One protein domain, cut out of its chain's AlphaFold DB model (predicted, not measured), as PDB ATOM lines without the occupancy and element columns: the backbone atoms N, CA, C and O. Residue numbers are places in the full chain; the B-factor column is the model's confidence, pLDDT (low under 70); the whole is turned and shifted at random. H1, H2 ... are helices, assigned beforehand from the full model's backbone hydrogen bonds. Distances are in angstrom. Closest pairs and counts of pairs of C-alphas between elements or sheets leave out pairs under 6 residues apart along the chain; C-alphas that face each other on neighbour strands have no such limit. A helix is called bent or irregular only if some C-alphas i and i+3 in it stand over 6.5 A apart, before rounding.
ATOM      1  N   VAL A 286      -9.365 -14.408 -26.170       71.69
ATOM      2  CA  VAL A 286     -10.233 -13.252 -25.896       71.69
ATOM      3  C   VAL A 286     -10.798 -12.688 -27.202       71.69
ATOM      4  O   VAL A 286     -12.012 -12.542 -27.302       71.69
ATOM      5  N   ASN A 287      -9.971 -12.461 -28.224       74.62
ATOM      6  CA  ASN A 287     -10.415 -11.897 -29.505       74.62
ATOM      7  C   ASN A 287     -11.433 -12.807 -30.212       74.62
ATOM      8  O   ASN A 287     -12.535 -12.353 -30.501       74.62
ATOM      9  N   LYS A 288     -11.182 -14.123 -30.297       70.50
ATOM     10  CA  LYS A 288     -12.176 -15.098 -30.803       70.50
ATOM     11  C   LYS A 288     -13.484 -15.122 -29.997       70.50
ATOM     12  O   LYS A 288     -14.549 -15.456 -30.521       70.50
ATOM     13  N   ARG A 289     -13.446 -14.763 -28.707       71.44
ATOM     14  CA  ARG A 289     -14.664 -14.599 -27.895       71.44
ATOM     15  C   ARG A 289     -15.394 -13.287 -28.194       71.44
ATOM     16  O   ARG A 289     -16.617 -13.315 -28.219       71.44
ATOM     17  N   LYS A 290     -14.687 -12.189 -28.480       71.38
ATOM     18  CA  LYS A 290     -15.287 -10.931 -28.968       71.38
ATOM     19  C   LYS A 290     -15.961 -11.148 -30.328       71.38
ATOM     20  O   LYS A 290     -17.175 -11.004 -30.414       71.38
ATOM     21  N   GLU A 291     -15.227 -11.670 -31.313       72.31
ATOM     22  CA  GLU A 291     -15.727 -12.017 -32.657       72.31
ATOM     23  C   GLU A 291     -17.017 -12.861 -32.600       72.31
ATOM     24  O   GLU A 291     -18.023 -12.543 -33.231       72.31
ATOM     25  N   THR A 292     -17.046 -13.919 -31.776       75.00
ATOM     26  CA  THR A 292     -18.238 -14.783 -31.640       75.00
ATOM     27  C   THR A 292     -19.390 -14.172 -30.835       75.00
ATOM     28  O   THR A 292     -20.483 -14.745 -30.835       75.00
ATOM     29  N   LEU A 293     -19.194 -13.047 -30.143       73.81
ATOM     30  CA  LEU A 293     -20.264 -12.252 -29.528       73.81
ATOM     31  C   LEU A 293     -20.798 -11.197 -30.504       73.81
ATOM     32  O   LEU A 293     -22.008 -10.985 -30.566       73.81
ATOM     33  N   GLU A 294     -19.926 -10.602 -31.314       76.62
ATOM     34  CA  GLU A 294     -20.291  -9.620 -32.338       76.62
ATOM     35  C   GLU A 294     -21.066 -10.283 -33.482       76.62
ATOM     36  O   GLU A 294     -22.201  -9.884 -33.743       76.62
ATOM     37  N   ALA A 295     -20.614 -11.443 -33.969       75.25
ATOM     38  CA  ALA A 295     -21.375 -12.282 -34.899       75.25
ATOM     39  C   ALA A 295     -22.754 -12.728 -34.351       75.25
ATOM     40  O   ALA A 295     -23.681 -13.005 -35.114       75.25
ATOM     41  N   LYS A 296     -22.937 -12.791 -33.020       77.69
ATOM     42  CA  LYS A 296     -24.250 -13.043 -32.382       77.69
ATOM     43  C   LYS A 296     -25.113 -11.782 -32.262       77.69
ATOM     44  O   LYS A 296     -26.334 -11.910 -32.176       77.69
ATOM     45  N   ARG A 297     -24.515 -10.587 -32.247       80.62
ATOM     46  CA  ARG A 297     -25.204  -9.285 -32.316       80.62
ATOM     47  C   ARG A 297     -25.655  -9.001 -33.751       80.62
ATOM     48  O   ARG A 297     -26.828  -8.708 -33.965       80.62
ATOM     49  N   GLU A 298     -24.775  -9.202 -34.726       83.94
ATOM     50  CA  GLU A 298     -25.047  -9.070 -36.165       83.94
ATOM     51  C   GLU A 298     -26.204  -9.966 -36.615       83.94
ATOM     52  O   GLU A 298     -27.170  -9.481 -37.196       83.94
ATOM     53  N   ARG A 299     -26.185 -11.258 -36.252       87.12
ATOM     54  CA  ARG A 299     -27.286 -12.195 -36.560       87.12
ATOM     55  C   ARG A 299     -28.639 -11.777 -35.971       87.12
ATOM     56  O   ARG A 299     -29.669 -12.142 -36.530       87.12
ATOM     57  N   LYS A 300     -28.663 -11.018 -34.866       81.94
ATOM     58  CA  LYS A 300     -29.906 -10.445 -34.318       81.94
ATOM     59  C   LYS A 300     -30.373  -9.249 -35.143       81.94
ATOM     60  O   LYS A 300     -31.536  -9.226 -35.526       81.94
ATOM     61  N   ALA A 301     -29.476  -8.318 -35.470       87.12
ATOM     62  CA  ALA A 301     -29.794  -7.169 -36.319       87.12
ATOM     63  C   ALA A 301     -30.297  -7.611 -37.706       87.12
ATOM     64  O   ALA A 301     -31.364  -7.184 -38.139       87.12
ATOM     65  N   ALA A 302     -29.603  -8.555 -38.351       92.44
ATOM     66  CA  ALA A 302     -30.013  -9.137 -39.628       92.44
ATOM     67  C   ALA A 302     -31.388  -9.828 -39.554       92.44
ATOM     68  O   ALA A 302     -32.182  -9.710 -40.484       92.44
ATOM     69  N   LYS A 303     -31.714 -10.500 -38.436       91.94
ATOM     70  CA  LYS A 303     -33.054 -11.068 -38.220       91.94
ATOM     71  C   LYS A 303     -34.130  -9.981 -38.115       91.94
ATOM     72  O   LYS A 303     -35.198 -10.170 -38.684       91.94
ATOM     73  N   THR A 304     -33.870  -8.877 -37.415       92.81
ATOM     74  CA  THR A 304     -34.815  -7.750 -37.329       92.81
ATOM     75  C   THR A 304     -35.033  -7.104 -38.696       92.81
ATOM     76  O   THR A 304     -36.180  -6.928 -39.093       92.81
ATOM     77  N   LEU A 305     -33.963  -6.845 -39.457       93.69
ATOM     78  CA  LEU A 305     -34.063  -6.316 -40.823       93.69
ATOM     79  C   LEU A 305     -34.895  -7.239 -41.727       93.69
ATOM     80  O   LEU A 305     -35.833  -6.777 -42.366       93.69
ATOM     81  N   ALA A 306     -34.629  -8.549 -41.713       94.81
ATOM     82  CA  ALA A 306     -35.397  -9.519 -42.495       94.81
ATOM     83  C   ALA A 306     -36.889  -9.577 -42.106       94.81
ATOM     84  O   ALA A 306     -37.734  -9.791 -42.973       94.81
ATOM     85  N   ILE A 307     -37.227  -9.369 -40.826       95.38
ATOM     86  CA  ILE A 307     -38.622  -9.278 -40.366       95.38
ATOM     87  C   ILE A 307     -39.281  -7.997 -40.886       95.38
ATOM     88  O   ILE A 307     -40.363  -8.083 -41.456       95.38
ATOM     89  N   ILE A 308     -38.628  -6.838 -40.751       95.19
ATOM     90  CA  ILE A 308     -39.159  -5.543 -41.208       95.19
ATOM     91  C   ILE A 308     -39.359  -5.544 -42.732       95.19
ATOM     92  O   ILE A 308     -40.438  -5.206 -43.213       95.19
ATOM     93  N   THR A 309     -38.368  -6.002 -43.504       95.00
ATOM     94  CA  THR A 309     -38.487  -6.124 -44.966       95.00
ATOM     95  C   THR A 309     -39.563  -7.136 -45.371       95.00
ATOM     96  O   THR A 309     -40.325  -6.874 -46.298       95.00
ATOM     97  N   GLY A 310     -39.686  -8.265 -44.662       95.25
ATOM     98  CA  GLY A 310     -40.755  -9.240 -44.898       95.25
ATOM     99  C   GLY A 310     -42.149  -8.666 -44.622       95.25
ATOM    100  O   GLY A 310     -43.045  -8.808 -45.449       95.25
ATOM    101  N   ALA A 311     -42.320  -7.961 -43.501       95.06
ATOM    102  CA  ALA A 311     -43.561  -7.279 -43.142       95.06
ATOM    103  C   ALA A 311     -43.925  -6.175 -44.147       95.06
ATOM    104  O   ALA A 311     -45.091  -6.056 -44.520       95.06
ATOM    105  N   PHE A 312     -42.938  -5.415 -44.636       94.56
ATOM    106  CA  PHE A 312     -43.126  -4.436 -45.707       94.56
ATOM    107  C   PHE A 312     -43.679  -5.087 -46.977       94.56
ATOM    108  O   PHE A 312     -44.725  -4.664 -47.464       94.56
ATOM    109  N   VAL A 313     -43.048  -6.162 -47.466       95.50
ATOM    110  CA  VAL A 313     -43.533  -6.883 -48.654       95.50
ATOM    111  C   VAL A 313     -44.941  -7.442 -48.428       95.50
ATOM    112  O   VAL A 313     -45.797  -7.241 -49.277       95.50
ATOM    113  N   VAL A 314     -45.226  -8.084 -47.292       94.56
ATOM    114  CA  VAL A 314     -46.556  -8.674 -47.030       94.56
ATOM    115  C   VAL A 314     -47.666  -7.616 -46.937       94.56
ATOM    116  O   VAL A 314     -48.768  -7.866 -47.416       94.56
ATOM    117  N   CYS A 315     -47.392  -6.434 -46.374       94.94
ATOM    118  CA  CYS A 315     -48.384  -5.355 -46.288       94.94
ATOM    119  C   CYS A 315     -48.627  -4.660 -47.635       94.94
ATOM    120  O   CYS A 315     -49.763  -4.317 -47.950       94.94
ATOM    121  N   TRP A 316     -47.572  -4.447 -48.428       93.62
ATOM    122  CA  TRP A 316     -47.645  -3.658 -49.663       93.62
ATOM    123  C   TRP A 316     -47.912  -4.474 -50.930       93.62
ATOM    124  O   TRP A 316     -48.493  -3.943 -51.877       93.62
ATOM    125  N   LEU A 317     -47.524  -5.753 -50.981       95.50
ATOM    126  CA  LEU A 317     -47.706  -6.594 -52.168       95.50
ATOM    127  C   LEU A 317     -49.177  -6.710 -52.621       95.50
ATOM    128  O   LEU A 317     -49.393  -6.601 -53.826       95.50
ATOM    129  N   PRO A 318     -50.195  -6.856 -51.743       92.44
ATOM    130  CA  PRO A 318     -51.596  -6.885 -52.177       92.44
ATOM    131  C   PRO A 318     -52.026  -5.587 -52.873       92.44
ATOM    132  O   PRO A 318     -52.662  -5.627 -53.925       92.44
ATOM    133  N   PHE A 319     -51.610  -4.434 -52.336       91.44
ATOM    134  CA  PHE A 319     -51.873  -3.127 -52.936       91.44
ATOM    135  C   PHE A 319     -51.141  -2.950 -54.275       91.44
ATOM    136  O   PHE A 319     -51.748  -2.499 -55.244       91.44
ATOM    137  N   PHE A 320     -49.869  -3.356 -54.375       92.44
ATOM    138  CA  PHE A 320     -49.128  -3.304 -55.642       92.44
ATOM    139  C   PHE A 320     -49.703  -4.247 -56.705       92.44
ATOM    140  O   PHE A 320     -49.810  -3.850 -57.861       92.44
ATOM    141  N   VAL A 321     -50.115  -5.465 -56.336       93.12
ATOM    142  CA  VAL A 321     -50.793  -6.389 -57.260       93.12
ATOM    143  C   VAL A 321     -52.099  -5.771 -57.751       93.12
ATOM    144  O   VAL A 321     -52.301  -5.705 -58.960       93.12
ATOM    145  N   MET A 322     -52.930  -5.229 -56.856       91.25
ATOM    146  CA  MET A 322     -54.152  -4.510 -57.229       91.25
ATOM    147  C   MET A 322     -53.859  -3.366 -58.213       91.25
ATOM    148  O   MET A 322     -54.418  -3.345 -59.310       91.25
ATOM    149  N   ALA A 323     -52.937  -2.465 -57.863       90.31
ATOM    150  CA  ALA A 323     -52.565  -1.306 -58.672       90.31
ATOM    151  C   ALA A 323     -51.981  -1.673 -60.051       90.31
ATOM    152  O   ALA A 323     -52.119  -0.894 -60.991       90.31
ATOM    153  N   LEU A 324     -51.370  -2.855 -60.195       93.00
ATOM    154  CA  LEU A 324     -50.936  -3.400 -61.484       93.00
ATOM    155  C   LEU A 324     -52.082  -4.079 -62.250       93.00
ATOM    156  O   LEU A 324     -52.164  -3.937 -63.465       93.00
ATOM    157  N   THR A 325     -52.992  -4.791 -61.577       89.88
ATOM    158  CA  THR A 325     -54.124  -5.466 -62.243       89.88
ATOM    159  C   THR A 325     -55.182  -4.503 -62.783       89.88
ATOM    160  O   THR A 325     -55.712  -4.764 -63.858       89.88
ATOM    161  N   MET A 326     -55.446  -3.382 -62.102       87.25
ATOM    162  CA  MET A 326     -56.441  -2.380 -62.523       87.25
ATOM    163  C   MET A 326     -56.221  -1.861 -63.964       87.25
ATOM    164  O   MET A 326     -57.155  -1.945 -64.759       87.25
ATOM    165  N   PRO A 327     -55.022  -1.384 -64.370       87.88
ATOM    166  CA  PRO A 327     -54.770  -0.973 -65.756       87.88
ATOM    167  C   PRO A 327     -54.576  -2.147 -66.731       87.88
ATOM    168  O   PRO A 327     -54.772  -1.971 -67.931       87.88
ATOM    169  N   LEU A 328     -54.180  -3.336 -66.254       90.75
ATOM    170  CA  LEU A 328     -53.934  -4.507 -67.110       90.75
ATOM    171  C   LEU A 328     -55.200  -5.318 -67.431       90.75
ATOM    172  O   LEU A 328     -55.187  -6.114 -68.367       90.75
ATOM    173  N   CYS A 329     -56.286  -5.142 -66.674       86.94
ATOM    174  CA  CYS A 329     -57.523  -5.897 -66.840       86.94
ATOM    175  C   CYS A 329     -58.759  -5.011 -66.626       86.94
ATOM    176  O   CYS A 329     -59.375  -5.021 -65.564       86.94
ATOM    177  N   ALA A 330     -59.185  -4.302 -67.676       79.44
ATOM    178  CA  ALA A 330     -60.378  -3.446 -67.647       79.44
ATOM    179  C   ALA A 330     -61.699  -4.190 -67.325       79.44
ATOM    180  O   ALA A 330     -62.690  -3.557 -66.976       79.44
ATOM    181  N   ALA A 331     -61.723  -5.525 -67.426       85.44
ATOM    182  CA  ALA A 331     -62.860  -6.367 -67.040       85.44
ATOM    183  C   ALA A 331     -62.791  -6.888 -65.585       85.44
ATOM    184  O   ALA A 331     -63.764  -7.461 -65.093       85.44
ATOM    185  N   CYS A 332     -61.662  -6.718 -64.887       85.44
ATOM    186  CA  CYS A 332     -61.459  -7.229 -63.533       85.44
ATOM    187  C   CYS A 332     -62.063  -6.274 -62.494       85.44
ATOM    188  O   CYS A 332     -61.375  -5.419 -61.941       85.44
ATOM    189  N   GLN A 333     -63.352  -6.440 -62.200       84.00
ATOM    190  CA  GLN A 333     -64.028  -5.693 -61.138       84.00
ATOM    191  C   GLN A 333     -63.545  -6.160 -59.755       84.00
ATOM    192  O   GLN A 333     -63.959  -7.202 -59.247       84.00
ATOM    193  N   ILE A 334     -62.649  -5.381 -59.146       86.38
ATOM    194  CA  ILE A 334     -62.211  -5.568 -57.758       86.38
ATOM    195  C   ILE A 334     -63.216  -4.857 -56.850       86.38
ATOM    196  O   ILE A 334     -63.469  -3.671 -57.018       86.38
ATOM    197  N   SER A 335     -63.790  -5.577 -55.883       90.81
ATOM    198  CA  SER A 335     -64.734  -4.997 -54.920       90.81
ATOM    199  C   SER A 335     -64.068  -3.925 -54.052       90.81
ATOM    200  O   SER A 335     -62.980  -4.151 -53.512       90.81
ATOM    201  N   ASP A 336     -64.761  -2.805 -53.828       90.00
ATOM    202  CA  ASP A 336     -64.301  -1.695 -52.981       90.00
ATOM    203  C   ASP A 336     -63.913  -2.142 -51.566       90.00
ATOM    204  O   ASP A 336     -62.991  -1.591 -50.962       90.00
ATOM    205  N   SER A 337     -64.566  -3.183 -51.035       92.44
ATOM    206  CA  SER A 337     -64.208  -3.778 -49.743       92.44
ATOM    207  C   SER A 337     -62.816  -4.417 -49.768       92.44
ATOM    208  O   SER A 337     -62.058  -4.273 -48.811       92.44
ATOM    209  N   VAL A 338     -62.443  -5.082 -50.866       91.88
ATOM    210  CA  VAL A 338     -61.113  -5.690 -51.049       91.88
ATOM    211  C   VAL A 338     -60.055  -4.605 -51.256       91.88
ATOM    212  O   VAL A 338     -59.009  -4.646 -50.610       91.88
ATOM    213  N   ALA A 339     -60.352  -3.596 -52.081       90.44
ATOM    214  CA  ALA A 339     -59.465  -2.451 -52.284       90.44
ATOM    215  C   ALA A 339     -59.201  -1.685 -50.976       90.44
ATOM    216  O   ALA A 339     -58.051  -1.386 -50.641       90.44
ATOM    217  N   SER A 340     -60.254  -1.459 -50.185       93.25
ATOM    218  CA  SER A 340     -60.163  -0.872 -48.846       93.25
ATOM    219  C   SER A 340     -59.293  -1.719 -47.917       93.25
ATOM    220  O   SER A 340     -58.390  -1.187 -47.277       93.25
ATOM    221  N   LEU A 341     -59.509  -3.039 -47.861       94.12
ATOM    222  CA  LEU A 341     -58.711  -3.947 -47.027       94.12
ATOM    223  C   LEU A 341     -57.218  -3.926 -47.393       94.12
ATOM    224  O   LEU A 341     -56.376  -3.941 -46.496       94.12
ATOM    225  N   PHE A 342     -56.870  -3.844 -48.681       93.44
ATOM    226  CA  PHE A 342     -55.475  -3.730 -49.121       93.44
ATOM    227  C   PHE A 342     -54.847  -2.375 -48.760       93.44
ATOM    228  O   PHE A 342     -53.678  -2.330 -48.378       93.44
ATOM    229  N   LEU A 343     -55.616  -1.283 -48.805       92.06
ATOM    230  CA  LEU A 343     -55.158   0.029 -48.344       92.06
ATOM    231  C   LEU A 343     -54.942   0.055 -46.816       92.06
ATOM    232  O   LEU A 343     -53.910   0.532 -46.342       92.06
ATOM    233  N   TRP A 344     -55.858  -0.541 -46.043       94.81
ATOM    234  CA  TRP A 344     -55.716  -0.716 -44.592       94.81
ATOM    235  C   TRP A 344     -54.520  -1.604 -44.210       94.81
ATOM    236  O   TRP A 344     -53.821  -1.290 -43.247       94.81
ATOM    237  N   LEU A 345     -54.225  -2.658 -44.981       92.94
ATOM    238  CA  LEU A 345     -52.992  -3.450 -44.858       92.94
ATOM    239  C   LEU A 345     -51.733  -2.593 -45.068       92.94
ATOM    240  O   LEU A 345     -50.780  -2.704 -44.295       92.94
ATOM    241  N   GLY A 346     -51.752  -1.688 -46.052       92.56
ATOM    242  CA  GLY A 346     -50.700  -0.693 -46.265       92.56
ATOM    243  C   GLY A 346     -50.482   0.210 -45.045       92.56
ATOM    244  O   GLY A 346     -49.350   0.353 -44.581       92.56
ATOM    245  N   TYR A 347     -51.552   0.759 -44.458       93.50
ATOM    246  CA  TYR A 347     -51.455   1.578 -43.240       93.50
ATOM    247  C   TYR A 347     -50.983   0.782 -42.015       93.50
ATOM    248  O   TYR A 347     -50.160   1.277 -41.236       93.50
ATOM    249  N   PHE A 348     -51.432  -0.468 -41.864       93.94
ATOM    250  CA  PHE A 348     -51.040  -1.358 -40.769       93.94
ATOM    251  C   PHE A 348     -49.527  -1.629 -40.730       93.94
ATOM    252  O   PHE A 348     -48.979  -1.833 -39.646       93.94
ATOM    253  N   ASN A 349     -48.823  -1.515 -41.867       94.62
ATOM    254  CA  ASN A 349     -47.363  -1.613 -41.928       94.62
ATOM    255  C   ASN A 349     -46.652  -0.694 -40.919       94.62
ATOM    256  O   ASN A 349     -45.657  -1.098 -40.319       94.62
ATOM    257  N   SER A 350     -47.182   0.513 -40.689       90.62
ATOM    258  CA  SER A 350     -46.622   1.466 -39.722       90.62
ATOM    259  C   SER A 350     -46.532   0.892 -38.299       90.62
ATOM    260  O   SER A 350     -45.548   1.138 -37.602       90.62
ATOM    261  N   THR A 351     -47.497   0.057 -37.904       92.44
ATOM    262  CA  THR A 351     -47.595  -0.549 -36.567       92.44
ATOM    263  C   THR A 351     -46.725  -1.795 -36.370       92.44
ATOM    264  O   THR A 351     -46.610  -2.275 -35.247       92.44
ATOM    265  N   LEU A 352     -46.094  -2.312 -37.433       89.44
ATOM    266  CA  LEU A 352     -45.252  -3.521 -37.395       89.44
ATOM    267  C   LEU A 352     -43.751  -3.235 -37.203       89.44
ATOM    268  O   LEU A 352     -42.951  -4.169 -37.145       89.44
TER     269      LEU A 352
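What this domain is: This is residues 286 to 352 of the 354 residues of the protein "5-hydroxytryptamine receptor 2A-like" of Drosophila rhopaloa (UniProt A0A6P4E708). One very long bent helix, H1, makes the length of the domain, and a shorter helix, H2, folds back beside its last part to form a helical hairpin; residues 286 to 306 of H1 stick out as a bare arm. Residues 327 to 332, of which 327 and 328 belong to H1 and the rest to the link between the two helices, stand free too. The printed part has 67 residues with two named helices, H1 then H2, and no named strand: all helix. It is extended, with a radius of gyration of the C-alphas of 19.6 A and spans of 67 by 23 by 9 A.

How they stand to each other: Begin with H1, residues 286 to 328, assigned as one helix by its hydrogen bonds but bent: C-alphas 315 and 318 are 6.9 A apart. Its arms, H1a of residues 286 to 315 and H1b of residues 318 to 328, stand at a steep tilt of 44 degrees. Look next at H2, residues 336 to 352, which touches H1a, where residues 308 to 315 alone take part; the closest C-alphas, of Cys 315 and Leu 345, are 5.2 A apart. These two run opposite ways at a shallow tilt of 20 degrees. H1b and H2 form a hairpin and touch, H2 with residues 339 to 346 alone; the closest C-alphas, of Phe 319 and Phe 342, are 5.3 A apart. They run opposite ways at a tilt of 38 degrees, only just steep. O i to N i+4 pairs are within hydrogen-bond range in 24 of 26 cases in H1a, 6 of 7 in H1b and 10 of 13 in H2.

Where its parts are: Find C-alpha 286 at (-10.233, -13.252, -25.896); from there H1a runs 44.0 A to C-alpha 315 at (-48.384, -5.355, -46.288). H1b covers 15.3 A from Pro 318 to Leu 328. H2 runs 24.7 A from Asp 336, with a kink of 26 degrees near residue 346, to C-alpha 352 at (-45.252, -3.521, -37.395).

The domain as a whole: The C-alphas farthest apart, of Val 286 and Ala 331, are 67.2 A apart. The link from H1 to H2, 7 residues, is short, and the printed part has no cut. Mean pLDDT of the printed part is 88.2, and no printed residue is under 70.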